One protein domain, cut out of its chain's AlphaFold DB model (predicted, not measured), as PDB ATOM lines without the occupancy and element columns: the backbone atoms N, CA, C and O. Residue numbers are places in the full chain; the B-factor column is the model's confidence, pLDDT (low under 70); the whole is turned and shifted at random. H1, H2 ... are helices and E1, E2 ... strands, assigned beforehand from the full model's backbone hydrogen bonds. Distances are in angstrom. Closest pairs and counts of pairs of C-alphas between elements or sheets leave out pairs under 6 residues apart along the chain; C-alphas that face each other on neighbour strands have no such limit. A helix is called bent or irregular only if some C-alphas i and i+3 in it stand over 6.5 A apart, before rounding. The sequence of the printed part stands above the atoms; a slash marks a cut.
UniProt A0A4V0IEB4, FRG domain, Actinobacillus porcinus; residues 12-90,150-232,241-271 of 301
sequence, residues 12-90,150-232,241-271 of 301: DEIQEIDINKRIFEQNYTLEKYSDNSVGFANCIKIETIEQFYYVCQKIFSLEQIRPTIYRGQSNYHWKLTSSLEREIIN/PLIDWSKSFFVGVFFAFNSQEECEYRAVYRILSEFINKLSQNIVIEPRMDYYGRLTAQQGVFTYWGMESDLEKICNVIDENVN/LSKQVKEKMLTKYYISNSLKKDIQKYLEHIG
ATOM      1  N   ASP A  12      27.588 -51.019 -36.783       92.25
ATOM      2  CA  ASP A  12      27.092 -52.403 -36.736       92.25
ATOM      3  C   ASP A  12      27.677 -53.301 -37.841       92.25
ATOM      4  O   ASP A  12      27.717 -54.522 -37.698       92.25
ATOM      5  N   GLU A  13      28.178 -52.718 -38.936       93.81
ATOM      6  CA  GLU A  13      28.835 -53.460 -40.022       93.81
ATOM      7  C   GLU A  13      30.302 -53.796 -39.691       93.81
ATOM      8  O   GLU A  13      30.894 -54.699 -40.299       93.81
ATOM      9  N   ILE A  14      30.917 -53.068 -38.750       93.81
ATOM     10  CA  ILE A  14      32.309 -53.288 -38.347       93.81
ATOM     11  C   ILE A  14      32.392 -54.580 -37.535       93.81
ATOM     12  O   ILE A  14      31.771 -54.717 -36.482       93.81
ATOM     13  N   GLN A  15      33.188 -55.520 -38.038       95.62
ATOM     14  CA  GLN A  15      33.324 -56.854 -37.468       95.62
ATOM     15  C   GLN A  15      34.237 -56.864 -36.239       95.62
ATOM     16  O   GLN A  15      35.166 -56.062 -36.123       95.62
ATOM     17  N   GLU A  16      34.006 -57.829 -35.356       96.75
ATOM     18  CA  GLU A  16      34.893 -58.133 -34.238       96.75
ATOM     19  C   GLU A  16      36.122 -58.923 -34.680       96.75
ATOM     20  O   GLU A  16      36.105 -59.677 -35.660       96.75
ATOM     21  N   ILE A  17      37.207 -58.768 -33.925       96.38
ATOM     22  CA  ILE A  17      38.427 -59.517 -34.173       96.38
ATOM     23  C   ILE A  17      38.296 -60.991 -33.777       96.38
ATOM     24  O   ILE A  17      37.908 -61.338 -32.661       96.38
ATOM     25  N   ASP A  18      38.695 -61.872 -34.693       95.81
ATOM     26  CA  ASP A  18      38.728 -63.315 -34.471       95.81
ATOM     27  C   ASP A  18      40.136 -63.746 -34.045       95.81
ATOM     28  O   ASP A  18      41.089 -63.722 -34.835       95.81
ATOM     29  N   ILE A  19      40.271 -64.174 -32.790       95.81
ATOM     30  CA  ILE A  19      41.546 -64.612 -32.205       95.81
ATOM     31  C   ILE A  19      42.145 -65.850 -32.897       95.81
ATOM     32  O   ILE A  19      43.337 -66.124 -32.740       95.81
ATOM     33  N   ASN A  20      41.356 -66.589 -33.685       93.62
ATOM     34  CA  ASN A  20      41.815 -67.771 -34.419       93.62
ATOM     35  C   ASN A  20      42.389 -67.434 -35.801       93.62
ATOM     36  O   ASN A  20      43.068 -68.263 -36.410       93.62
ATOM     37  N   LYS A  21      42.140 -66.225 -36.311       91.69
ATOM     38  CA  LYS A  21      42.671 -65.750 -37.598       91.69
ATOM     39  C   LYS A  21      43.964 -64.976 -37.396       91.69
ATOM     40  O   LYS A  21      44.313 -64.606 -36.277       91.69
ATOM     41  N   ARG A  22      44.718 -64.706 -38.464       87.56
ATOM     42  CA  ARG A  22      45.864 -63.778 -38.403       87.56
ATOM     43  C   ARG A  22      45.404 -62.326 -38.516       87.56
ATOM     44  O   ARG A  22      44.369 -62.042 -39.107       87.56
ATOM     45  N   ILE A  23      46.225 -61.385 -38.037       86.75
ATOM     46  CA  ILE A  23      45.899 -59.945 -38.031       86.75
ATOM     47  C   ILE A  23      45.551 -59.399 -39.430       86.75
ATOM     48  O   ILE A  23      44.665 -58.563 -39.556       86.75
ATOM     49  N   PHE A  24      46.181 -59.900 -40.498       85.69
ATOM     50  CA  PHE A  24      45.895 -59.491 -41.882       85.69
ATOM     51  C   PHE A  24      44.821 -60.341 -42.574       85.69
ATOM     52  O   PHE A  24      44.424 -60.015 -43.686       85.69
ATOM     53  N   GLU A  25      44.318 -61.391 -41.929       87.38
ATOM     54  CA  GLU A  25      43.268 -62.284 -42.448       87.38
ATOM     55  C   GLU A  25      41.891 -61.976 -41.828       87.38
ATOM     56  O   GLU A  25      40.907 -62.637 -42.142       87.38
ATOM     57  N   GLN A  26      41.810 -60.963 -40.959       89.44
ATOM     58  CA  GLN A  26      40.544 -60.497 -40.393       89.44
ATOM     59  C   GLN A  26      39.660 -59.821 -41.449       89.44
ATOM     60  O   GLN A  26      40.161 -59.301 -42.458       89.44
ATOM     61  N   ASN A  27      38.360 -59.774 -41.161       89.19
ATOM     62  CA  ASN A  27      37.363 -59.067 -41.955       89.19
ATOM     63  C   ASN A  27      37.305 -57.613 -41.488       89.19
ATOM     64  O   ASN A  27      36.710 -57.323 -40.458       89.19
ATOM     65  N   TYR A  28      37.966 -56.719 -42.218       90.50
ATOM     66  CA  TYR A  28      37.926 -55.292 -41.916       90.50
ATOM     67  C   TYR A  28      36.839 -54.609 -42.737       90.50
ATOM     68  O   TYR A  28      36.577 -55.005 -43.874       90.50
ATOM     69  N   THR A  29      36.273 -53.549 -42.172       91.31
ATOM     70  CA  THR A  29      35.236 -52.729 -42.808       91.31
ATOM     71  C   THR A  29      35.721 -51.280 -42.864       91.31
ATOM     72  O   THR A  29      36.374 -50.823 -41.930       91.31
ATOM     73  N   LEU A  30      35.450 -50.549 -43.948       90.19
ATOM     74  CA  LEU A  30      35.707 -49.104 -43.996       90.19
ATOM     75  C   LEU A  30      34.574 -48.341 -43.301       90.19
ATOM     76  O   LEU A  30      33.421 -48.772 -43.324       90.19
ATOM     77  N   GLU A  31      34.894 -47.200 -42.700       91.06
ATOM     78  CA  GLU A  31      33.887 -46.325 -42.091       91.06
ATOM     79  C   GLU A  31      33.019 -45.676 -43.167       91.06
ATOM     80  O   GLU A  31      33.514 -45.276 -44.219       91.06
ATOM     81  N   LYS A  32      31.735 -45.515 -42.873       90.19
ATOM     82  CA  LYS A  32      30.821 -44.640 -43.605       90.19
ATOM     83  C   LYS A  32      30.386 -43.536 -42.658       90.19
ATOM     84  O   LYS A  32      29.988 -43.818 -41.524       90.19
ATOM     85  N   TYR A  33      30.497 -42.300 -43.115       88.31
ATOM     86  CA  TYR A  33      30.230 -41.114 -42.321       88.31
ATOM     87  C   TYR A  33      28.918 -40.443 -42.741       88.31
ATOM     88  O   TYR A  33      28.490 -40.553 -43.888       88.31
ATOM     89  N   SER A  34      28.320 -39.683 -41.823       87.44
ATOM     90  CA  SER A  34      27.051 -38.962 -42.026       87.44
ATOM     91  C   SER A  34      27.082 -37.881 -43.114       87.44
ATOM     92  O   SER A  34      26.045 -37.375 -43.532       87.44
ATOM     93  N   ASP A  35      28.271 -37.483 -43.561       82.69
ATOM     94  CA  ASP A  35      28.489 -36.572 -44.690       82.69
ATOM     95  C   ASP A  35      28.604 -37.316 -46.039       82.69
ATOM     96  O   ASP A  35      28.967 -36.711 -47.046       82.69
ATOM     97  N   ASN A  36      28.279 -38.614 -46.068       82.38
ATOM     98  CA  ASN A  36      28.460 -39.550 -47.183       82.38
ATOM     99  C   ASN A  36      29.923 -39.818 -47.573       82.38
ATOM    100  O   ASN A  36      30.167 -40.482 -48.584       82.38
ATOM    101  N   SER A  37      30.901 -39.343 -46.794       81.06
ATOM    102  CA  SER A  37      32.300 -39.712 -47.007       81.06
ATOM    103  C   SER A  37      32.581 -41.134 -46.514       81.06
ATOM    104  O   SER A  37      31.909 -41.668 -45.623       81.06
ATOM    105  N   VAL A  38      33.595 -41.764 -47.105       81.62
ATOM    106  CA  VAL A  38      34.077 -43.093 -46.717       81.62
ATOM    107  C   VAL A  38      35.445 -42.940 -46.062       81.62
ATOM    108  O   VAL A  38      36.303 -42.210 -46.553       81.62
ATOM    109  N   GLY A  39      35.650 -43.615 -44.936       80.75
ATOM    110  CA  GLY A  39      36.929 -43.622 -44.240       80.75
ATOM    111  C   GLY A  39      37.997 -44.408 -44.989       80.75
ATOM    112  O   GLY A  39      37.722 -45.407 -45.645       80.75
ATOM    113  N   PHE A  40      39.247 -43.992 -44.814       78.62
ATOM    114  CA  PHE A  40      40.413 -44.628 -45.440       78.62
ATOM    115  C   PHE A  40      41.005 -45.770 -44.602       78.62
ATOM    116  O   PHE A  40      41.858 -46.526 -45.067       78.62
ATOM    117  N   ALA A  41      40.600 -45.877 -43.334       85.69
ATOM    118  CA  ALA A  41      41.140 -46.857 -42.408       85.69
ATOM    119  C   ALA A  41      40.325 -48.150 -42.415       85.69
ATOM    120  O   ALA A  41      39.101 -48.143 -42.314       85.69
ATOM    121  N   ASN A  42      41.032 -49.278 -42.433       90.00
ATOM    122  CA  ASN A  42      40.432 -50.589 -42.233       90.00
ATOM    123  C   ASN A  42      40.061 -50.754 -40.765       90.00
ATOM    124  O   ASN A  42      40.948 -50.758 -39.906       90.00
ATOM    125  N   CYS A  43      38.777 -50.902 -40.476       94.38
ATOM    126  CA  CYS A  43      38.267 -50.901 -39.113       94.38
ATOM    127  C   CYS A  43      37.925 -52.301 -38.620       94.38
ATOM    128  O   CYS A  43      37.475 -53.151 -39.391       94.38
ATOM    129  N   ILE A  44      38.156 -52.527 -37.328       96.88
ATOM    130  CA  ILE A  44      37.824 -53.767 -36.625       96.88
ATOM    131  C   ILE A  44      37.562 -53.486 -35.142       96.88
ATOM    132  O   ILE A  44      38.191 -52.590 -34.567       96.88
ATOM    133  N   LYS A  45      36.660 -54.254 -34.528       98.06
ATOM    134  CA  LYS A  45      36.281 -54.149 -33.114       98.06
ATOM    135  C   LYS A  45      37.060 -55.093 -32.201       98.06
ATOM    136  O   LYS A  45      37.459 -56.192 -32.591       98.06
ATOM    137  N   ILE A  46      37.257 -54.630 -30.974       98.31
ATOM    138  CA  ILE A  46      37.840 -55.322 -29.830       98.31
ATOM    139  C   ILE A  46      36.857 -55.127 -28.671       98.31
ATOM    140  O   ILE A  46      36.804 -54.054 -28.066       98.31
ATOM    141  N   GLU A  47      36.084 -56.167 -28.384       98.00
ATOM    142  CA  GLU A  47      35.024 -56.192 -27.374       98.00
ATOM    143  C   GLU A  47      35.476 -56.805 -26.052       98.00
ATOM    144  O   GLU A  47      34.991 -56.410 -24.994       98.00
ATOM    145  N   THR A  48      36.419 -57.751 -26.091       98.25
ATOM    146  CA  THR A  48      36.875 -58.466 -24.891       98.25
ATOM    147  C   THR A  48      38.346 -58.219 -24.572       98.25
ATOM    148  O   THR A  48      39.158 -57.845 -25.426       98.25
ATOM    149  N   ILE A  49      38.720 -58.463 -23.314       97.56
ATOM    150  CA  ILE A  49      40.110 -58.321 -22.876       97.56
ATOM    151  C   ILE A  49      41.022 -59.377 -23.524       97.56
ATOM    152  O   ILE A  49      42.178 -59.096 -23.832       97.56
ATOM    153  N   GLU A  50      40.505 -60.572 -23.819       97.88
ATOM    154  CA  GLU A  50      41.232 -61.628 -24.532       97.88
ATOM    155  C   GLU A  50      41.557 -61.202 -25.967       97.88
ATOM    156  O   GLU A  50      42.682 -61.402 -26.433       97.88
ATOM    157  N   GLN A  51      40.602 -60.565 -26.654       98.25
ATOM    158  CA  GLN A  51      40.822 -59.971 -27.973       98.25
ATOM    159  C   GLN A  51      41.881 -58.860 -27.905       98.25
ATOM    160  O   GLN A  51      42.774 -58.808 -28.755       98.25
ATOM    161  N   PHE A  52      41.842 -58.010 -26.874       98.25
ATOM    162  CA  PHE A  52      42.855 -56.974 -26.662       98.25
ATOM    163  C   PHE A  52      44.258 -57.572 -26.472       98.25
ATOM    164  O   PHE A  52      45.202 -57.154 -27.148       98.25
ATOM    165  N   TYR A  53      44.413 -58.594 -25.625       97.62
ATOM    166  CA  TYR A  53      45.700 -59.272 -25.433       97.62
ATOM    167  C   TYR A  53      46.190 -59.980 -26.696       97.62
ATOM    168  O   TYR A  53      47.383 -59.913 -27.015       97.62
ATOM    169  N   TYR A  54      45.285 -60.604 -27.453       97.38
ATOM    170  CA  TYR A  54      45.602 -61.147 -28.770       97.38
ATOM    171  C   TYR A  54      46.182 -60.054 -29.684       97.38
ATOM    172  O   TYR A  54      47.245 -60.253 -30.281       97.38
ATOM    173  N   VAL A  55      45.542 -58.879 -29.757       97.12
ATOM    174  CA  VAL A  55      46.018 -57.752 -30.576       97.12
ATOM    175  C   VAL A  55      47.391 -57.280 -30.118       97.12
ATOM    176  O   VAL A  55      48.271 -57.134 -30.963       97.12
ATOM    177  N   CYS A  56      47.610 -57.126 -28.810       96.31
ATOM    178  CA  CYS A  56      48.914 -56.755 -28.252       96.31
ATOM    179  C   CYS A  56      50.015 -57.720 -28.713       96.31
ATOM    180  O   CYS A  56      51.052 -57.291 -29.221       96.31
ATOM    181  N   GLN A  57      49.774 -59.032 -28.615       95.38
ATOM    182  CA  GLN A  57      50.741 -60.048 -29.036       95.38
ATOM    183  C   GLN A  57      51.021 -59.992 -30.547       95.38
ATOM    184  O   GLN A  57      52.171 -60.134 -30.984       95.38
ATOM    185  N   LYS A  58      49.983 -59.799 -31.372       94.00
ATOM    186  CA  LYS A  58      50.148 -59.704 -32.831       94.00
ATOM    187  C   LYS A  58      50.847 -58.421 -33.250       94.00
ATOM    188  O   LYS A  58      51.661 -58.478 -34.168       94.00
ATOM    189  N   ILE A  59      50.562 -57.305 -32.586       93.88
ATOM    190  CA  ILE A  59      51.245 -56.032 -32.808       93.88
ATOM    191  C   ILE A  59      52.722 -56.152 -32.450       93.88
ATOM    192  O   ILE A  59      53.551 -55.858 -33.302       93.88
ATOM    193  N   PHE A  60      53.051 -56.706 -31.282       92.31
ATOM    194  CA  PHE A  60      54.442 -56.943 -30.900       92.31
ATOM    195  C   PHE A  60      55.189 -57.778 -31.950       92.31
ATOM    196  O   PHE A  60      56.307 -57.456 -32.335       92.31
ATOM    197  N   SER A  61      54.553 -58.834 -32.471       91.06
ATOM    198  CA  SER A  61      55.144 -59.674 -33.524       91.06
ATOM    199  C   SER A  61      55.305 -58.931 -34.858       91.06
ATOM    200  O   SER A  61      56.240 -59.199 -35.610       91.06
ATOM    201  N   LEU A  62      54.374 -58.028 -35.175       88.38
ATOM    202  CA  LEU A  62      54.385 -57.219 -36.391       88.38
ATOM    203  C   LEU A  62      55.508 -56.179 -36.356       88.38
ATOM    204  O   LEU A  62      56.235 -56.067 -37.339       88.38
ATOM    205  N   GLU A  63      55.672 -55.486 -35.229       88.06
ATOM    206  CA  GLU A  63      56.684 -54.445 -34.997       88.06
ATOM    207  C   GLU A  63      58.117 -54.950 -35.225       88.06
ATOM    208  O   GLU A  63      58.959 -54.210 -35.728       88.06
ATOM    209  N   GLN A  64      58.387 -56.234 -34.956       85.88
ATOM    210  CA  GLN A  64      59.698 -56.855 -35.216       85.88
ATOM    211  C   GLN A  64      60.058 -56.943 -36.703       85.88
ATOM    212  O   GLN A  64      61.219 -57.134 -37.061       85.88
ATOM    213  N   ILE A  65      59.055 -56.876 -37.577       86.19
ATOM    214  CA  ILE A  65      59.212 -57.058 -39.022       86.19
ATOM    215  C   ILE A  65      58.945 -55.743 -39.751       86.19
ATOM    216  O   ILE A  65      59.561 -55.471 -40.780       86.19
ATOM    217  N   ARG A  66      57.997 -54.953 -39.243       85.12
ATOM    218  CA  ARG A  66      57.496 -53.734 -39.869       85.12
ATOM    219  C   ARG A  66      57.349 -52.648 -38.813       85.12
ATOM    220  O   ARG A  66      56.478 -52.786 -37.957       85.12
ATOM    221  N   PRO A  67      58.149 -51.575 -38.886       87.94
ATOM    222  CA  PRO A  67      57.953 -50.417 -38.031       87.94
ATOM    223  C   PRO A  67      56.536 -49.854 -38.195       87.94
ATOM    224  O   PRO A  67      55.980 -49.831 -39.297       87.94
ATOM    225  N   THR A  68      55.945 -49.426 -37.088       91.31
ATOM    226  CA  THR A  68      54.566 -48.947 -37.017       91.31
ATOM    227  C   THR A  68      54.472 -47.728 -36.120       91.31
ATOM    228  O   THR A  68      55.257 -47.551 -35.190       91.31
ATOM    229  N   ILE A  69      53.484 -46.884 -36.402       93.12
ATOM    230  CA  ILE A  69      53.117 -45.768 -35.536       93.12
ATOM    231  C   ILE A  69      51.629 -45.821 -35.206       93.12
ATOM    232  O   ILE A  69      50.820 -46.348 -35.976       93.12
ATOM    233  N   TYR A  70      51.279 -45.261 -34.053       95.88
ATOM    234  CA  TYR A  70      49.971 -45.391 -33.432       95.88
ATOM    235  C   TYR A  70      49.434 -44.053 -32.949       95.88
ATOM    236  O   TYR A  70      50.188 -43.218 -32.457       95.88
ATOM    237  N   ARG A  71      48.120 -43.860 -33.040       95.50
ATOM    238  CA  ARG A  71      47.449 -42.676 -32.493       95.50
ATOM    239  C   ARG A  71      46.194 -43.084 -31.749       95.50
ATOM    240  O   ARG A  71      45.278 -43.649 -32.341       95.50
ATOM    241  N   GLY A  72      46.157 -42.764 -30.463       96.75
ATOM    242  CA  GLY A  72      44.964 -42.902 -29.642       96.75
ATOM    243  C   GLY A  72      44.002 -41.746 -29.841       96.75
ATOM    244  O   GLY A  72      44.413 -40.588 -29.894       96.75
ATOM    245  N   GLN A  73      42.716 -42.056 -29.908       95.44
ATOM    246  CA  GLN A  73      41.635 -41.090 -29.864       95.44
ATOM    247  C   GLN A  73      40.582 -41.564 -28.873       95.44
ATOM    248  O   GLN A  73      40.132 -42.711 -28.898       95.44
ATOM    249  N   SER A  74      40.174 -40.656 -27.994       94.56
ATOM    250  CA  SER A  74      39.173 -40.961 -26.983       94.56
ATOM    251  C   SER A  74      37.777 -41.133 -27.562       94.56
ATOM    252  O   SER A  74      36.949 -41.758 -26.919       94.56
ATOM    253  N   ASN A  75      37.501 -40.618 -28.757       92.88
ATOM    254  CA  ASN A  75      36.208 -40.759 -29.412       92.88
ATOM    255  C   ASN A  75      36.395 -41.406 -30.788       92.88
ATOM    256  O   ASN A  75      37.170 -40.916 -31.609       92.88
ATOM    257  N   TYR A  76      35.679 -42.501 -31.031       93.00
ATOM    258  CA  TYR A  76      35.775 -43.257 -32.275       93.00
ATOM    259  C   TYR A  76      35.200 -42.532 -33.496       93.00
ATOM    260  O   TYR A  76      35.534 -42.915 -34.610       93.00
ATOM    261  N   HIS A  77      34.376 -41.496 -33.332       91.56
ATOM    262  CA  HIS A  77      33.875 -40.708 -34.461       91.56
ATOM    263  C   HIS A  77      34.924 -39.776 -35.063       91.56
ATOM    264  O   HIS A  77      34.746 -39.281 -36.171       91.56
ATOM    265  N   TRP A  78      36.012 -39.499 -34.344       89.56
ATOM    266  CA  TRP A  78      36.997 -38.547 -34.825       89.56
ATOM    267  C   TRP A  78      37.756 -39.096 -36.031       89.56
ATOM    268  O   TRP A  78      38.304 -40.199 -36.013       89.56
ATOM    269  N   LYS A  79      37.812 -38.273 -37.078       87.38
ATOM    270  CA  LYS A  79      38.702 -38.468 -38.220       87.38
ATOM    271  C   LYS A  79      40.145 -38.106 -37.845       87.38
ATOM    272  O   LYS A  79      40.404 -37.415 -36.851       87.38
ATOM    273  N   LEU A  80      41.105 -38.542 -38.660       86.31
ATOM    274  CA  LEU A  80      42.493 -38.083 -38.569       86.31
ATOM    275  C   LEU A  80      42.587 -36.650 -39.102       86.31
ATOM    276  O   LEU A  80      42.767 -36.439 -40.292       86.31
ATOM    277  N   THR A  81      42.419 -35.679 -38.207       85.75
ATOM    278  CA  THR A  81      42.517 -34.247 -38.511       85.75
ATOM    279  C   THR A  81      43.443 -33.558 -37.515       85.75
ATOM    280  O   THR A  81      43.440 -33.849 -36.308       85.75
ATOM    281  N   SER A  82      44.262 -32.643 -38.020       89.69
ATOM    282  CA  SER A  82      45.134 -31.784 -37.230       89.69
ATOM    283  C   SER A  82      44.333 -30.716 -36.479       89.69
ATOM    284  O   SER A  82      43.116 -30.551 -36.629       89.69
ATOM    285  N   SER A  83      44.997 -29.991 -35.583       91.50
ATOM    286  CA  SER A  83      44.336 -28.896 -34.867       91.50
ATOM    287  C   SER A  83      44.068 -27.693 -35.773       91.50
ATOM    288  O   SER A  83      43.020 -27.074 -35.613       91.50
ATOM    289  N   LEU A  84      44.945 -27.402 -36.740       91.50
ATOM    290  CA  LEU A  84      44.737 -26.341 -37.728       91.50
ATOM    291  C   LEU A  84      43.580 -26.659 -38.683       91.50
ATOM    292  O   LEU A  84      42.719 -25.809 -38.888       91.50
ATOM    293  N   GLU A  85      43.520 -27.879 -39.220       87.56
ATOM    294  CA  GLU A  85      42.431 -28.295 -40.119       87.56
ATOM    295  C   GLU A  85      41.065 -28.168 -39.452       87.56
ATOM    296  O   GLU A  85      40.133 -27.648 -40.058       87.56
ATOM    297  N   ARG A  86      40.957 -28.575 -38.181       87.50
ATOM    298  CA  ARG A  86      39.716 -28.416 -37.414       87.50
ATOM    299  C   ARG A  86      39.294 -26.955 -37.298       87.50
ATOM    300  O   ARG A  86      38.113 -26.664 -37.452       87.50
ATOM    301  N   GLU A  87      40.226 -26.033 -37.055       90.81
ATOM    302  CA  GLU A  87      39.893 -24.603 -37.031       90.81
ATOM    303  C   GLU A  87      39.457 -24.099 -38.408       90.81
ATOM    304  O   GLU A  87      38.497 -23.339 -38.497       90.81
ATOM    305  N   ILE A  88      40.113 -24.534 -39.483       89.69
ATOM    306  CA  ILE A  88      39.756 -24.135 -40.849       89.69
ATOM    307  C   ILE A  88      38.343 -24.611 -41.194       89.69
ATOM    308  O   ILE A  88      37.508 -23.788 -41.554       89.69
ATOM    309  N   ILE A  89      38.047 -25.898 -41.004       84.94
ATOM    310  CA  ILE A  89      36.730 -26.491 -41.293       84.94
ATOM    311  C   ILE A  89      35.625 -25.828 -40.458       84.94
ATOM    312  O   ILE A  89      34.520 -25.601 -40.940       84.94
ATOM    313  N   ASN A  90      35.917 -25.469 -39.206       86.19
ATOM    314  CA  ASN A  90      34.923 -24.853 -38.326       86.19
ATOM    315  C   ASN A  90      34.646 -23.374 -38.639       86.19
ATOM    316  O   ASN A  90      33.597 -22.865 -38.240       86.19
ATOM    317  N   PRO A 150      49.417 -27.882 -38.338       90.81
ATOM    318  CA  PRO A 150      49.079 -28.853 -39.393       90.81
ATOM    319  C   PRO A 150      49.551 -30.283 -39.069       90.81
ATOM    320  O   PRO A 150      49.570 -31.165 -39.926       90.81
ATOM    321  N   LEU A 151      50.025 -30.500 -37.847       90.69
ATOM    322  CA  LEU A 151      50.679 -31.722 -37.425       90.69
ATOM    323  C   LEU A 151      49.701 -32.615 -36.658       90.69
ATOM    324  O   LEU A 151      48.814 -32.145 -35.937       90.69
ATOM    325  N   ILE A 152      49.906 -33.920 -36.793       90.38
ATOM    326  CA  ILE A 152      49.201 -34.958 -36.044       90.38
ATOM    327  C   ILE A 152      50.209 -35.722 -35.186       90.38
ATOM    328  O   ILE A 152      51.241 -36.156 -35.691       90.38
ATOM    329  N   ASP A 153      49.893 -35.912 -33.901       91.12
ATOM    330  CA  ASP A 153      50.682 -36.740 -32.979       91.12
ATOM    331  C   ASP A 153      50.490 -38.234 -33.229       91.12
ATOM    332  O   ASP A 153      49.365 -38.748 -33.237       91.12
ATOM    333  N   TRP A 154      51.607 -38.933 -33.318       93.69
ATOM    334  CA  TRP A 154      51.696 -40.381 -33.308       93.69
ATOM    335  C   TRP A 154      52.714 -40.822 -32.262       93.69
ATOM    336  O   TRP A 154      53.571 -40.052 -31.839       93.69
ATOM    337  N   SER A 155      52.639 -42.083 -31.866       94.69
ATOM    338  CA  SER A 155      53.630 -42.748 -31.031       94.69
ATOM    339  C   SER A 155      54.172 -43.974 -31.748       94.69
ATOM    340  O   SER A 155      53.420 -44.693 -32.404       94.69
ATOM    341  N   LYS A 156      55.463 -44.260 -31.585       93.94
ATOM    342  CA  LYS A 156      56.064 -45.536 -32.007       93.94
ATOM    343  C   LYS A 156      55.615 -46.718 -31.131       93.94
ATOM    344  O   LYS A 156      55.898 -47.857 -31.471       93.94
ATOM    345  N   SER A 157      54.902 -46.468 -30.026       95.50
ATOM    346  CA  SER A 157      54.396 -47.502 -29.121       95.50
ATOM    347  C   SER A 157      52.880 -47.644 -29.204       95.50
ATOM    348  O   SER A 157      52.129 -46.693 -28.965       95.50
ATOM    349  N   PHE A 158      52.414 -48.873 -29.443       97.12
ATOM    350  CA  PHE A 158      50.990 -49.193 -29.368       97.12
ATOM    351  C   PHE A 158      50.388 -48.862 -28.001       97.12
ATOM    352  O   PHE A 158      49.320 -48.259 -27.938       97.12
ATOM    353  N   PHE A 159      51.080 -49.192 -26.908       97.69
ATOM    354  CA  PHE A 159      50.573 -48.968 -25.551       97.69
ATOM    355  C   PHE A 159      50.442 -47.486 -25.205       97.69
ATOM    356  O   PHE A 159      49.488 -47.107 -24.531       97.69
ATOM    357  N   VAL A 160      51.335 -46.637 -25.717       97.31
ATOM    358  CA  VAL A 160      51.190 -45.180 -25.594       97.31
ATOM    359  C   VAL A 160      49.980 -44.687 -26.399       97.31
ATOM    360  O   VAL A 160      49.200 -43.869 -25.913       97.31
ATOM    361  N   GLY A 161      49.752 -45.232 -27.600       97.25
ATOM    362  CA  GLY A 161      48.527 -44.980 -28.365       97.25
ATOM    363  C   GLY A 161      47.261 -45.378 -27.593       97.25
ATOM    364  O   GLY A 161      46.324 -44.590 -27.491       97.25
ATOM    365  N   VAL A 162      47.244 -46.565 -26.984       98.00
ATOM    366  CA  VAL A 162      46.136 -47.018 -26.126       98.00
ATOM    367  C   VAL A 162      45.972 -46.094 -24.915       98.00
ATOM    368  O   VAL A 162      44.849 -45.695 -24.610       98.00
ATOM    369  N   PHE A 163      47.064 -45.682 -24.265       97.44
ATOM    370  CA  PHE A 163      47.027 -44.726 -23.157       97.44
ATOM    371  C   PHE A 163      46.299 -43.437 -23.559       97.44
ATOM    372  O   PHE A 163      45.345 -43.046 -22.889       97.44
ATOM    373  N   PHE A 164      46.653 -42.818 -24.690       95.94
ATOM    374  CA  PHE A 164      45.973 -41.599 -25.148       95.94
ATOM    375  C   PHE A 164      44.487 -41.810 -25.455       95.94
ATOM    376  O   PHE A 164      43.677 -40.910 -25.225       95.94
ATOM    377  N   ALA A 165      44.106 -42.995 -25.934       96.56
ATOM    378  CA  ALA A 165      42.707 -43.322 -26.185       96.56
ATOM    379  C   ALA A 165      41.894 -43.449 -24.878       96.56
ATOM    380  O   ALA A 165      40.737 -43.032 -24.827       96.56
ATOM    381  N   PHE A 166      42.495 -43.973 -23.805       95.50
ATOM    382  CA  PHE A 166      41.796 -44.316 -22.556       95.50
ATOM    383  C   PHE A 166      42.022 -43.356 -21.380       95.50
ATOM    384  O   PHE A 166      41.271 -43.417 -20.402       95.50
ATOM    385  N   ASN A 167      43.001 -42.452 -21.450       90.31
ATOM    386  CA  ASN A 167      43.283 -41.487 -20.380       90.31
ATOM    387  C   ASN A 167      42.211 -40.378 -20.273       90.31
ATOM    388  O   ASN A 167      42.067 -39.735 -19.238       90.31
ATOM    389  N   SER A 168      41.414 -40.175 -21.325       87.06
ATOM    390  CA  SER A 168      40.347 -39.172 -21.347       87.06
ATOM    391  C   SER A 168      39.093 -39.590 -20.560       87.06
ATOM    392  O   SER A 168      38.694 -40.765 -20.537       87.06
ATOM    393  N   GLN A 169      38.419 -38.597 -19.972       83.12
ATOM    394  CA  GLN A 169      37.119 -38.743 -19.304       83.12
ATOM    395  C   GLN A 169      35.915 -38.692 -20.257       83.12
ATOM    396  O   GLN A 169      34.797 -38.888 -19.807       83.12
ATOM    397  N   GLU A 170      36.134 -38.486 -21.559       84.62
ATOM    398  CA  GLU A 170      35.083 -38.508 -22.590       84.62
ATOM    399  C   GLU A 170      34.195 -39.761 -22.478       84.62
ATOM    400  O   GLU A 170      34.721 -40.875 -22.400       84.62
ATOM    401  N   GLU A 171      32.875 -39.603 -22.501       84.44
ATOM    402  CA  GLU A 171      31.928 -40.721 -22.506       84.44
ATOM    403  C   GLU A 171      31.604 -41.127 -23.948       84.44
ATOM    404  O   GLU A 171      31.084 -40.339 -24.732       84.44
ATOM    405  N   CYS A 172      31.940 -42.360 -24.314       89.06
ATOM    406  CA  CYS A 172      31.674 -42.912 -25.638       89.06
ATOM    407  C   CYS A 172      31.584 -44.441 -25.575       89.06
ATOM    408  O   CYS A 172      32.038 -45.060 -24.610       89.06
ATOM    409  N   GLU A 173      31.011 -45.050 -26.614       94.06
ATOM    410  CA  GLU A 173      30.880 -46.509 -26.712       94.06
ATOM    411  C   GLU A 173      32.230 -47.190 -26.987       94.06
ATOM    412  O   GLU A 173      32.586 -48.164 -26.327       94.06
ATOM    413  N   TYR A 174      33.030 -46.608 -27.886       97.00
ATOM    414  CA  TYR A 174      34.355 -47.109 -28.254       97.00
ATOM    415  C   TYR A 174      35.427 -46.031 -28.141       97.00
ATOM    416  O   TYR A 174      35.213 -44.857 -28.454       97.00
ATOM    417  N   ARG A 175      36.629 -46.447 -27.754       96.50
ATOM    418  CA  ARG A 175      37.865 -45.694 -27.977       96.50
ATOM    419  C   ARG A 175      38.481 -46.138 -29.301       96.50
ATOM    420  O   ARG A 175      38.251 -47.264 -29.736       96.50
ATOM    421  N   ALA A 176      39.278 -45.285 -29.934       96.81
ATOM    422  CA  ALA A 176      39.935 -45.621 -31.192       96.81
ATOM    423  C   ALA A 176      41.458 -45.604 -31.058       96.81
ATOM    424  O   ALA A 176      42.032 -44.703 -30.446       96.81
ATOM    425  N   VAL A 177      42.121 -46.577 -31.678       98.00
ATOM    426  CA  VAL A 177      43.572 -46.552 -31.886       98.00
ATOM    427  C   VAL A 177      43.857 -46.772 -33.361       98.00
ATOM    428  O   VAL A 177      43.573 -47.834 -33.913       98.00
ATOM    429  N   TYR A 178      44.432 -45.768 -34.008       95.56
ATOM    430  CA  TYR A 178      44.939 -45.892 -35.365       95.56
ATOM    431  C   TYR A 178      46.312 -46.549 -35.358       95.56
ATOM    432  O   TYR A 178      47.109 -46.316 -34.451       95.56
ATOM    433  N   ARG A 179      46.594 -47.322 -36.403       94.00
ATOM    434  CA  ARG A 179      47.904 -47.882 -36.728       94.00
ATOM    435  C   ARG A 179      48.226 -47.583 -38.181       94.00
ATOM    436  O   ARG A 179      47.428 -47.900 -39.065       94.00
ATOM    437  N   ILE A 180      49.436 -47.096 -38.414       89.19
ATOM    438  CA  ILE A 180      50.029 -46.967 -39.741       89.19
ATOM    439  C   ILE A 180      51.300 -47.815 -39.803       89.19
ATOM    440  O   ILE A 180      52.145 -47.737 -38.912       89.19
ATOM    441  N   LEU A 181      51.440 -48.622 -40.859       86.69
ATOM    442  CA  LEU A 181      52.713 -49.264 -41.200       86.69
ATOM    443  C   LEU A 181      53.676 -48.216 -41.775       86.69
ATOM    444  O   LEU A 181      53.295 -47.482 -42.684       86.69
ATOM    445  N   SER A 182      54.925 -48.144 -41.320       78.69
ATOM    446  CA  SER A 182      55.882 -47.147 -41.824       78.69
ATOM    447  C   SER A 182      56.152 -47.280 -43.325       78.69
ATOM    448  O   SER A 182      56.439 -46.279 -43.978       78.69
ATOM    449  N   GLU A 183      55.991 -48.469 -43.921       75.56
ATOM    450  CA  GLU A 183      56.073 -48.627 -45.379       75.56
ATOM    451  C   GLU A 183      54.964 -47.885 -46.129       75.56
ATOM    452  O   GLU A 183      55.143 -47.561 -47.301       75.56
ATOM    453  N   PHE A 184      53.822 -47.629 -45.482       73.12
ATOM    454  CA  PHE A 184      52.800 -46.735 -46.017       73.12
ATOM    455  C   PHE A 184      53.385 -45.338 -46.110       73.12
ATOM    456  O   PHE A 184      53.444 -44.785 -47.198       73.12
ATOM    457  N   ILE A 185      53.926 -44.828 -45.000       70.75
ATOM    458  CA  ILE A 185      54.408 -43.450 -44.899       70.75
ATOM    459  C   ILE A 185      55.571 -43.175 -45.852       70.75
ATOM    460  O   ILE A 185      55.571 -42.166 -46.552       70.75
ATOM    461  N   ASN A 186      56.512 -44.116 -45.950       67.94
ATOM    462  CA  ASN A 186      57.648 -44.019 -46.867       67.94
ATOM    463  C   ASN A 186      57.218 -43.913 -48.338       67.94
ATOM    464  O   ASN A 186      57.948 -43.335 -49.142       67.94
ATOM    465  N   LYS A 187      56.049 -44.458 -48.700       64.81
ATOM    466  CA  LYS A 187      55.475 -44.308 -50.046       64.81
ATOM    467  C   LYS A 187      54.767 -42.970 -50.252       64.81
ATOM    468  O   LYS A 187      54.619 -42.568 -51.399       64.81
ATOM    469  N   LEU A 188      54.324 -42.305 -49.182       60.94
ATOM    470  CA  LEU A 188      53.567 -41.053 -49.263       60.94
ATOM    471  C   LEU A 188      54.477 -39.882 -49.627       60.94
ATOM    472  O   LEU A 188      54.156 -39.111 -50.523       60.94
ATOM    473  N   SER A 189      55.605 -39.748 -48.923       59.44
ATOM    474  CA  SER A 189      56.756 -38.900 -49.263       59.44
ATOM    475  C   SER A 189      57.786 -38.953 -48.128       59.44
ATOM    476  O   SER A 189      57.448 -39.219 -46.975       59.44
ATOM    477  N   GLN A 190      59.044 -38.613 -48.426       55.62
ATOM    478  CA  GLN A 190      60.104 -38.515 -47.411       55.62
ATOM    479  C   GLN A 190      59.877 -37.393 -46.376       55.62
ATOM    480  O   GLN A 190      60.543 -37.389 -45.348       55.62
ATOM    481  N   ASN A 191      58.937 -36.469 -46.615       61.97
ATOM    482  CA  ASN A 191      58.758 -35.256 -45.809       61.97
ATOM    483  C   ASN A 191      57.471 -35.244 -44.967       61.97
ATOM    484  O   ASN A 191      57.193 -34.241 -44.313       61.97
ATOM    485  N   ILE A 192      56.672 -36.317 -44.983       74.31
ATOM    486  CA  ILE A 192      55.437 -36.380 -44.183       74.31
ATOM    487  C   ILE A 192      55.741 -36.654 -42.715       74.31
ATOM    488  O   ILE A 192      55.083 -36.065 -41.865       74.31
ATOM    489  N   VAL A 193      56.720 -37.510 -42.409       80.25
ATOM    490  CA  VAL A 193      57.121 -37.795 -41.024       80.25
ATOM    491  C   VAL A 193      58.073 -36.727 -40.528       80.25
ATOM    492  O   VAL A 193      59.070 -36.415 -41.173       80.25
ATOM    493  N   ILE A 194      57.795 -36.225 -39.335       82.50
ATOM    494  CA  ILE A 194      58.655 -35.309 -38.611       82.50
ATOM    495  C   ILE A 194      59.061 -35.982 -37.311       82.50
ATOM    496  O   ILE A 194      58.225 -36.301 -36.463       82.50
ATOM    497  N   GLU A 195      60.366 -36.142 -37.145       84.88
ATOM    498  CA  GLU A 195      60.987 -36.490 -35.875       84.88
ATOM    499  C   GLU A 195      61.775 -35.264 -35.403       84.88
ATOM    500  O   GLU A 195      62.889 -35.037 -35.882       84.88
ATOM    501  N   PRO A 196      61.179 -34.420 -34.538       82.50
ATOM    502  CA  PRO A 196      61.864 -33.253 -34.002       82.50
ATOM    503  C   PRO A 196      63.153 -33.666 -33.300       82.50
ATOM    504  O   PRO A 196      63.188 -34.626 -32.527       82.50
ATOM    505  N   ARG A 197      64.217 -32.911 -33.545       83.69
ATOM    506  CA  ARG A 197      65.519 -33.068 -32.895       83.69
ATOM    507  C   ARG A 197      65.495 -32.518 -31.474       83.69
ATOM    508  O   ARG A 197      66.321 -32.914 -30.654       83.69
ATOM    509  N   MET A 198      64.588 -31.581 -31.191       80.56
ATOM    510  CA  MET A 198      64.480 -30.927 -29.891       80.56
ATOM    511  C   MET A 198      63.339 -31.504 -29.051       80.56
ATOM    512  O   MET A 198      62.184 -31.518 -29.468       80.56
ATOM    513  N   ASP A 199      63.654 -31.870 -27.808       82.44
ATOM    514  CA  ASP A 199      62.674 -32.236 -26.784       82.44
ATOM    515  C   ASP A 199      63.000 -31.514 -25.472       82.44
ATOM    516  O   ASP A 199      63.640 -32.048 -24.568       82.44
ATOM    517  N   TYR A 200      62.594 -30.245 -25.388       70.38
ATOM    518  CA  TYR A 200      62.939 -29.355 -24.273       70.38
ATOM    519  C   TYR A 200      62.489 -29.859 -22.895       70.38
ATOM    520  O   TYR A 200      63.048 -29.422 -21.890       70.38
ATOM    521  N   TYR A 201      61.484 -30.733 -22.849       75.38
ATOM    522  CA  TYR A 201      60.834 -31.161 -21.610       75.38
ATOM    523  C   TYR A 201      60.805 -32.685 -21.439       75.38
ATOM    524  O   TYR A 201      60.164 -33.180 -20.519       75.38
ATOM    525  N   GLY A 202      61.474 -33.442 -22.316       83.12
ATOM    526  CA  GLY A 202      61.492 -34.911 -22.282       83.12
ATOM    527  C   GLY A 202      60.159 -35.575 -22.656       83.12
ATOM    528  O   GLY A 202      60.065 -36.802 -22.672       83.12
ATOM    529  N   ARG A 203      59.116 -34.781 -22.935       87.38
ATOM    530  CA  ARG A 203      57.748 -35.254 -23.172       87.38
ATOM    531  C   ARG A 203      57.651 -36.008 -24.495       87.38
ATOM    532  O   ARG A 203      57.001 -37.049 -24.546       87.38
ATOM    533  N   LEU A 204      58.300 -35.512 -25.550       87.19
ATOM    534  CA  LEU A 204      58.273 -36.169 -26.860       87.19
ATOM    535  C   LEU A 204      58.929 -37.553 -26.779       87.19
ATOM    536  O   LEU A 204      58.375 -38.537 -27.267       87.19
ATOM    537  N   THR A 205      60.071 -37.638 -26.103       88.56
ATOM    538  CA  THR A 205      60.831 -38.875 -25.899       88.56
ATOM    539  C   THR A 205      60.032 -39.876 -25.074       88.56
ATOM    540  O   THR A 205      59.901 -41.034 -25.467       88.56
ATOM    541  N   ALA A 206      59.446 -39.426 -23.963       90.25
ATOM    542  CA  ALA A 206      58.628 -40.253 -23.085       90.25
ATOM    543  C   ALA A 206      57.405 -40.852 -23.802       90.25
ATOM    544  O   ALA A 206      57.040 -42.007 -23.590       90.25
ATOM    545  N   GLN A 207      56.820 -40.084 -24.721       91.38
ATOM    546  CA  GLN A 207      55.689 -40.498 -25.551       91.38
ATOM    547  C   GLN A 207      56.100 -41.336 -26.765       91.38
ATOM    548  O   GLN A 207      55.233 -41.817 -27.499       91.38
ATOM    549  N   GLN A 208      57.405 -41.506 -27.006       91.19
ATOM    550  CA  GLN A 208      57.946 -42.060 -28.251       91.19
ATOM    551  C   GLN A 208      57.321 -41.373 -29.475       91.19
ATOM    552  O   GLN A 208      56.896 -42.025 -30.433       91.19
ATOM    553  N   GLY A 209      57.175 -40.052 -29.365       90.31
ATOM    554  CA  GLY A 209      56.348 -39.243 -30.235       90.31
ATOM    555  C   GLY A 209      56.978 -39.009 -31.600       90.31
ATOM    556  O   GLY A 209      58.186 -38.818 -31.735       90.31
ATOM    557  N   VAL A 210      56.125 -39.016 -32.612       90.81
ATOM    558  CA  VAL A 210      56.436 -38.703 -34.006       90.81
ATOM    559  C   VAL A 210      55.289 -37.866 -34.540       90.81
ATOM    560  O   VAL A 210      54.136 -38.112 -34.189       90.81
ATOM    561  N   PHE A 211      55.576 -36.900 -35.403       90.62
ATOM    562  CA  PHE A 211      54.527 -36.120 -36.046       90.62
ATOM    563  C   PHE A 211      54.394 -36.488 -37.513       90.62
ATOM    564  O   PHE A 211      55.358 -36.896 -38.159       90.62
ATOM    565  N   THR A 212      53.194 -36.317 -38.052       87.00
ATOM    566  CA  THR A 212      52.991 -36.303 -39.499       87.00
ATOM    567  C   THR A 212      52.359 -34.997 -39.931       87.00
ATOM    568  O   THR A 212      51.458 -34.505 -39.245       87.00
ATOM    569  N   TYR A 213      52.757 -34.478 -41.091       80.69
ATOM    570  CA  TYR A 213      51.905 -33.538 -41.809       80.69
ATOM    571  C   TYR A 213      50.654 -34.264 -42.278       80.69
ATOM    572  O   TYR A 213      50.737 -35.321 -42.904       80.69
ATOM    573  N   TRP A 214      49.505 -33.682 -41.975       69.50
ATOM    574  CA  TRP A 214      48.248 -34.059 -42.594       69.50
ATOM    575  C   TRP A 214      47.653 -32.783 -43.177       69.50
ATOM    576  O   TRP A 214      47.483 -31.782 -42.474       69.50
ATOM    577  N   GLY A 215      47.501 -32.777 -44.495       55.75
ATOM    578  CA  GLY A 215      46.684 -31.810 -45.211       55.75
ATOM    579  C   GLY A 215      45.389 -32.496 -45.620       55.75
ATOM    580  O   GLY A 215      45.370 -33.722 -45.731       55.75
ATOM    581  N   MET A 216      44.336 -31.688 -45.797       53.91
ATOM    582  CA  MET A 216      42.966 -32.031 -46.211       53.91
ATOM    583  C   MET A 216      42.802 -33.457 -46.750       53.91
ATOM    584  O   MET A 216      43.544 -33.816 -47.659       53.91
ATOM    585  N   GLU A 217      41.770 -34.195 -46.298       53.22
ATOM    586  CA  GLU A 217      41.401 -35.591 -46.663       53.22
ATOM    587  C   GLU A 217      41.763 -36.038 -48.095       53.22
ATOM    588  O   GLU A 217      42.138 -37.188 -48.307       53.22
ATOM    589  N   SER A 218      41.735 -35.116 -49.058       48.78
ATOM    590  CA  SER A 218      42.324 -35.248 -50.390       48.78
ATOM    591  C   SER A 218      43.730 -35.863 -50.452       48.78
ATOM    592  O   SER A 218      44.007 -36.568 -51.416       48.78
ATOM    593  N   ASP A 219      44.625 -35.633 -49.485       53.69
ATOM    594  CA  ASP A 219      45.960 -36.234 -49.508       53.69
ATOM    595  C   ASP A 219      45.852 -37.730 -49.227       53.69
ATOM    596  O   ASP A 219      46.373 -38.515 -50.008       53.69
ATOM    597  N   LEU A 220      45.079 -38.143 -48.217       54.12
ATOM    598  CA  LEU A 220      44.775 -39.556 -47.963       54.12
ATOM    599  C   LEU A 220      44.084 -40.242 -49.138       54.12
ATOM    600  O   LEU A 220      44.429 -41.373 -49.471       54.12
ATOM    601  N   GLU A 221      43.115 -39.572 -49.754       56.00
ATOM    602  CA  GLU A 221      42.359 -40.115 -50.879       56.00
ATOM    603  C   GLU A 221      43.250 -40.290 -52.111       56.00
ATOM    604  O   GLU A 221      43.325 -41.382 -52.677       56.00
ATOM    605  N   LYS A 222      44.016 -39.251 -52.477       56.53
ATOM    606  CA  LYS A 222      45.042 -39.332 -53.529       56.53
ATOM    607  C   LYS A 222      46.050 -40.434 -53.218       56.53
ATOM    608  O   LYS A 222      46.455 -41.160 -54.115       56.53
ATOM    609  N   ILE A 223      46.431 -40.591 -51.955       55.09
ATOM    610  CA  ILE A 223      47.384 -41.598 -51.483       55.09
ATOM    611  C   ILE A 223      46.841 -43.023 -51.627       55.09
ATOM    612  O   ILE A 223      47.550 -43.895 -52.132       55.09
ATOM    613  N   CYS A 224      45.607 -43.272 -51.191       56.09
ATOM    614  CA  CYS A 224      44.950 -44.568 -51.336       56.09
ATOM    615  C   CYS A 224      44.817 -44.926 -52.821       56.09
ATOM    616  O   CYS A 224      45.213 -46.022 -53.215       56.09
ATOM    617  N   ASN A 225      44.416 -43.961 -53.652       56.41
ATOM    618  CA  ASN A 225      44.323 -44.130 -55.103       56.41
ATOM    619  C   ASN A 225      45.696 -44.418 -55.745       56.41
ATOM    620  O   ASN A 225      45.822 -45.318 -56.571       56.41
ATOM    621  N   VAL A 226      46.764 -43.731 -55.320       53.06
ATOM    622  CA  VAL A 226      48.143 -43.979 -55.789       53.06
ATOM    623  C   VAL A 226      48.653 -45.358 -55.359       53.06
ATOM    624  O   VAL A 226      49.439 -45.980 -56.077       53.06
ATOM    625  N   ILE A 227      48.237 -45.866 -54.198       53.72
ATOM    626  CA  ILE A 227      48.559 -47.233 -53.778       53.72
ATOM    627  C   ILE A 227      47.829 -48.237 -54.663       53.72
ATOM    628  O   ILE A 227      48.482 -49.175 -55.114       53.72
ATOM    629  N   ASP A 228      46.554 -48.021 -54.971       53.00
ATOM    630  CA  ASP A 228      45.791 -48.874 -55.889       53.00
ATOM    631  C   ASP A 228      46.376 -48.871 -57.313       53.00
ATOM    632  O   ASP A 228      46.440 -49.914 -57.967       53.00
ATOM    633  N   GLU A 229      46.912 -47.742 -57.780       49.78
ATOM    634  CA  GLU A 229      47.609 -47.652 -59.070       49.78
ATOM    635  C   GLU A 229      48.992 -48.330 -59.045       49.78
ATOM    636  O   GLU A 229      49.344 -49.084 -59.959       49.78
ATOM    637  N   ASN A 230      49.777 -48.128 -57.981       46.38
ATOM    638  CA  ASN A 230      51.106 -48.735 -57.805       46.38
ATOM    639  C   ASN A 230      51.058 -50.198 -57.335       46.38
ATOM    640  O   ASN A 230      52.080 -50.887 -57.354       46.38
ATOM    641  N   VAL A 231      49.890 -50.728 -56.961       47.88
ATOM    642  CA  VAL A 231      49.657 -52.177 -56.834       47.88
ATOM    643  C   VAL A 231      49.984 -52.888 -58.153       47.88
ATOM    644  O   VAL A 231      50.421 -54.038 -58.100       47.88
ATOM    645  N   ASN A 232      49.887 -52.190 -59.292       42.97
ATOM    646  CA  ASN A 232      50.149 -52.730 -60.628       42.97
ATOM    647  C   ASN A 232      51.583 -52.516 -61.148       42.97
ATOM    648  O   ASN A 232      51.914 -53.026 -62.217       42.97
ATOM    649  N   LEU A 241      54.928 -57.473 -50.806       54.25
ATOM    650  CA  LEU A 241      53.846 -57.365 -49.829       54.25
ATOM    651  C   LEU A 241      52.623 -58.058 -50.430       54.25
ATOM    652  O   LEU A 241      52.189 -57.692 -51.526       54.25
ATOM    653  N   SER A 242      52.055 -59.032 -49.714       58.25
ATOM    654  CA  SER A 242      50.800 -59.643 -50.141       58.25
ATOM    655  C   SER A 242      49.715 -58.566 -50.240       58.25
ATOM    656  O   SER A 242      49.713 -57.599 -49.473       58.25
ATOM    657  N   LYS A 243      48.786 -58.733 -51.188       58.19
ATOM    658  CA  LYS A 243      47.649 -57.824 -51.414       58.19
ATOM    659  C   LYS A 243      46.933 -57.460 -50.100       58.19
ATOM    660  O   LYS A 243      46.724 -56.289 -49.818       58.19
ATOM    661  N   GLN A 244      46.752 -58.454 -49.229       58.03
ATOM    662  CA  GLN A 244      46.167 -58.314 -47.891       58.03
ATOM    663  C   GLN A 244      46.916 -57.344 -46.957       58.03
ATOM    664  O   GLN A 244      46.289 -56.713 -46.113       58.03
ATOM    665  N   VAL A 245      48.246 -57.233 -47.056       59.88
ATOM    666  CA  VAL A 245      49.023 -56.286 -46.235       59.88
ATOM    667  C   VAL A 245      48.947 -54.881 -46.826       59.88
ATOM    668  O   VAL A 245      48.833 -53.927 -46.063       59.88
ATOM    669  N   LYS A 246      48.970 -54.748 -48.162       59.75
ATOM    670  CA  LYS A 246      48.837 -53.449 -48.851       59.75
ATOM    671  C   LYS A 246      47.487 -52.798 -48.552       59.75
ATOM    672  O   LYS A 246      47.441 -51.623 -48.218       59.75
ATOM    673  N   GLU A 247      46.421 -53.593 -48.577       63.41
ATOM    674  CA  GLU A 247      45.069 -53.127 -48.265       63.41
ATOM    675  C   GLU A 247      44.927 -52.689 -46.805       63.41
ATOM    676  O   GLU A 247      44.092 -51.849 -46.527       63.41
ATOM    677  N   LYS A 248      45.754 -53.198 -45.875       72.56
ATOM    678  CA  LYS A 248      45.615 -53.010 -44.411       72.56
ATOM    679  C   LYS A 248      46.744 -52.175 -43.797       72.56
ATOM    680  O   LYS A 248      47.098 -52.347 -42.626       72.56
ATOM    681  N   MET A 249      47.325 -51.287 -44.601       79.62
ATOM    682  CA  MET A 249      48.423 -50.400 -44.209       79.62
ATOM    683  C   MET A 249      48.004 -49.326 -43.196       79.62
ATOM    684  O   MET A 249      48.793 -48.992 -42.310       79.62
ATOM    685  N   LEU A 250      46.758 -48.852 -43.293       86.94
ATOM    686  CA  LEU A 250      46.089 -48.001 -42.311       86.94
ATOM    687  C   LEU A 250      44.940 -48.793 -41.673       86.94
ATOM    688  O   LEU A 250      44.045 -49.299 -42.358       86.94
ATOM    689  N   THR A 251      44.980 -48.924 -40.351       92.12
ATOM    690  CA  THR A 251      44.002 -49.683 -39.563       92.12
ATOM    691  C   THR A 251      43.514 -48.843 -38.395       92.12
ATOM    692  O   THR A 251      44.311 -48.140 -37.776       92.12
ATOM    693  N   LYS A 252      42.226 -48.940 -38.072       95.56
ATOM    694  CA  LYS A 252      41.615 -48.326 -36.891       95.56
ATOM    695  C   LYS A 252      41.002 -49.417 -36.019       95.56
ATOM    696  O   LYS A 252      40.114 -50.148 -36.449       95.56
ATOM    697  N   TYR A 253      41.495 -49.537 -34.795       97.62
ATOM    698  CA  TYR A 253      40.957 -50.448 -33.792       97.62
ATOM    699  C   TYR A 253      39.895 -49.729 -32.971       97.62
ATOM    700  O   TYR A 253      40.197 -48.709 -32.350       97.62
ATOM    701  N   TYR A 254      38.684 -50.271 -32.955       98.06
ATOM    702  CA  TYR A 254      37.602 -49.857 -32.069       98.06
ATOM    703  C   TYR A 254      37.708 -50.697 -30.812       98.06
ATOM    704  O   TYR A 254      37.581 -51.913 -30.878       98.06
ATOM    705  N   ILE A 255      37.990 -50.066 -29.681       98.19
ATOM    706  CA  ILE A 255      38.190 -50.759 -28.413       98.19
ATOM    707  C   ILE A 255      37.038 -50.387 -27.499       98.19
ATOM    708  O   ILE A 255      36.858 -49.208 -27.187       98.19
ATOM    709  N   SER A 256      36.252 -51.384 -27.102       97.62
ATOM    710  CA  SER A 256      35.062 -51.196 -26.278       97.62
ATOM    711  C   SER A 256      35.406 -50.417 -25.014       97.62
ATOM    712  O   SER A 256      36.337 -50.758 -24.277       97.62
ATOM    713  N   ASN A 257      34.659 -49.346 -24.742       96.12
ATOM    714  CA  ASN A 257      34.885 -48.521 -23.556       96.12
ATOM    715  C   ASN A 257      34.550 -49.286 -22.259       96.12
ATOM    716  O   ASN A 257      35.020 -48.911 -21.184       96.12
ATOM    717  N   SER A 258      33.821 -50.404 -22.360       96.25
ATOM    718  CA  SER A 258      33.619 -51.355 -21.259       96.25
ATOM    719  C   SER A 258      34.945 -51.884 -20.684       96.25
ATOM    720  O   SER A 258      35.055 -52.079 -19.473       96.25
ATOM    721  N   LEU A 259      35.986 -52.003 -21.519       96.94
ATOM    722  CA  LEU A 259      37.318 -52.494 -21.148       96.94
ATOM    723  C   LEU A 259      38.202 -51.437 -20.471       96.94
ATOM    724  O   LEU A 259      39.318 -51.751 -20.054       96.94
ATOM    725  N   LYS A 260      37.739 -50.183 -20.340       95.19
ATOM    726  CA  LYS A 260      38.553 -49.046 -19.869       95.19
ATOM    727  C   LYS A 260      39.310 -49.343 -18.576       95.19
ATOM    728  O   LYS A 260      40.506 -49.083 -18.502       95.19
ATOM    729  N   LYS A 261      38.630 -49.899 -17.570       94.69
ATOM    730  CA  LYS A 261      39.242 -50.174 -16.258       94.69
ATOM    731  C   LYS A 261      40.330 -51.242 -16.336       94.69
ATOM    732  O   LYS A 261      41.354 -51.101 -15.674       94.69
ATOM    733  N   ASP A 262      40.112 -52.293 -17.118       96.94
ATOM    734  CA  ASP A 262      41.071 -53.392 -17.245       96.94
ATOM    735  C   ASP A 262      42.290 -52.961 -18.060       96.94
ATOM    736  O   ASP A 262      43.421 -53.221 -17.654       96.94
ATOM    737  N   ILE A 263      42.074 -52.203 -19.138       97.50
ATOM    738  CA  ILE A 263      43.151 -51.622 -19.945       97.50
ATOM    739  C   ILE A 263      43.978 -50.629 -19.126       97.50
ATOM    740  O   ILE A 263      45.202 -50.698 -19.166       97.50
ATOM    741  N   GLN A 264      43.354 -49.737 -18.350       95.38
ATOM    742  CA  GLN A 264      44.084 -48.792 -17.496       95.38
ATOM    743  C   GLN A 264      44.969 -49.516 -16.473       95.38
ATOM    744  O   GLN A 264      46.159 -49.226 -16.389       95.38
ATOM    745  N   LYS A 265      44.432 -50.523 -15.769       96.19
ATOM    746  CA  LYS A 265      45.225 -51.353 -14.843       96.19
ATOM    747  C   LYS A 265      46.357 -52.091 -15.549       96.19
ATOM    748  O   LYS A 265      47.444 -52.220 -14.995       96.19
ATOM    749  N   TYR A 266      46.102 -52.603 -16.751       97.44
ATOM    750  CA  TYR A 266      47.112 -53.293 -17.542       97.44
ATOM    751  C   TYR A 266      48.248 -52.347 -17.950       97.44
ATOM    752  O   TYR A 266      49.411 -52.698 -17.774       97.44
ATOM    753  N   LEU A 267      47.923 -51.141 -18.431       97.19
ATOM    754  CA  LEU A 267      48.902 -50.105 -18.768       97.19
ATOM    755  C   LEU A 267      49.747 -49.712 -17.550       97.19
ATOM    756  O   LEU A 267      50.974 -49.718 -17.638       97.19
ATOM    757  N   GLU A 268      49.113 -49.462 -16.402       95.69
ATOM    758  CA  GLU A 268      49.812 -49.180 -15.142       95.69
ATOM    759  C   GLU A 268      50.748 -50.332 -14.743       95.69
ATOM    760  O   GLU A 268      51.900 -50.097 -14.379       95.69
ATOM    761  N   HIS A 269      50.290 -51.583 -14.868       96.38
ATOM    762  CA  HIS A 269      51.075 -52.775 -14.543       96.38
ATOM    763  C   HIS A 269      52.353 -52.900 -15.384       96.38
ATOM    764  O   HIS A 269      53.388 -53.317 -14.864       96.38
ATOM    765  N   ILE A 270      52.301 -52.519 -16.663       95.50
ATOM    766  CA  ILE A 270      53.470 -52.529 -17.558       95.50
ATOM    767  C   ILE A 270      54.285 -51.225 -17.500       95.50
ATOM    768  O   ILE A 270      55.223 -51.055 -18.276       95.50
ATOM    769  N   GLY A 271      53.945 -50.309 -16.586       95.69
ATOM    770  CA  GLY A 271      54.675 -49.062 -16.357       95.69
ATOM    771  C   GLY A 271      54.282 -47.898 -17.270       95.69
ATOM    772  O   GLY A 271      54.970 -46.883 -17.261       95.69
TER     773      GLY A 271
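AT A GLANCE: This is residues 12 to 90, 150 to 232 and 241 to 271 of the 301 residues of the protein "FRG domain" of Actinobacillus porcinus (UniProt A0A4V0IEB4). A strongly twisted sheet of five strands, E1 E2 E7 E5 E3, runs through the domain, with H1 and H3 packed on it, H8 at one end of its strands and H4, H6 and H7 near the other. A small sheet, E4 with E6, sits beside edge strand E3; H2 is near its E4 and H5 near its E6, and residues 197 to 203 stick out. The 193 printed residues hold eight named helices and seven named strands, in the order E1 E2 H1 E3 H2 E4 H3 E5 H4 H5 E6 H6 H7 E7 H8. The class is mixed; the whole is compact, with a radius of gyration of the C-alphas of 16.3 A and spans of 43 by 40 by 37 A.

IN THESE COORDINATES: The five-stranded sheet holds E1, residues 29 to 32, from C-alpha 29 at (35.236, -52.729, -42.808); E2, 38 to 46, 21.2 A, which bends by 72 degrees at residue 41; E7, 250 to 256, 19.7 A; E5, 174 to 181, 22.6 A; and E3, 68 to 73, 16.7 A. The other sheet holds E4, 151 to 155, and E6, 209 to 213. The helices are H1, 49 to 63, 20.9 A; H2, 83 to 90; H3, 158 to 166; H4, 182 to 188; H5, 203 to 206; H6, 218 to 230, 17.7 A; H7, 243 to 247; and H8, 257 to 269, 19.0 A, ending at C-alpha 269 (51.075, -52.775, -14.543). H8 is irregular: C-alphas 258 and 261 are 7.6 A apart.

HOW THE PARTS SIT: E2 and E7 are parallel, with N 46 and O 254 2.7 A apart; E7 and E5 are antiparallel, with N 253 and O 177 at 2.8 A; E5 and E3 are antiparallel, with N 178 and O 71 at 2.8 A. E1 and E2 form a hairpin, with N 39 and O 31 at 2.8 A. E2, H1 and E3 make a split strand-helix-strand unit, two strands of one sheet that are not neighbours, with a helix between them along the chain and E7 and E5 between them in the sheet; its crossover is right-handed. H1, H3 and H8 with the sheet make two layers, helices on one face. H1 has a height of 9.8 A over the sheet, H3 6.3 A. H3 and H8 touch at a steep tilt of 51 degrees, the closest C-alphas being Phe 166 and Lys 260, 6.3 A. H4 and H6 only graze the sheet. E4 and E6 are antiparallel, with N 154 and O 210 at 2.8 A. Every O i to N i+4 pair is within hydrogen-bond range in H1, H2, H3, H6 and H7; H4 has 2 of 3, H8 7 of 9, and H5 is too short for one.

THE WHOLE: The C-alphas farthest apart, Asn 232 and His 269, are 46.1 A apart. Residues 91 to 149 and 233 to 240 are not printed, with gaps of 14.7 A and 12.3 A. The link H4 to H5 is long. Confidence is under 70 at residues 186 to 191, 214 to 232 and 241 to 247.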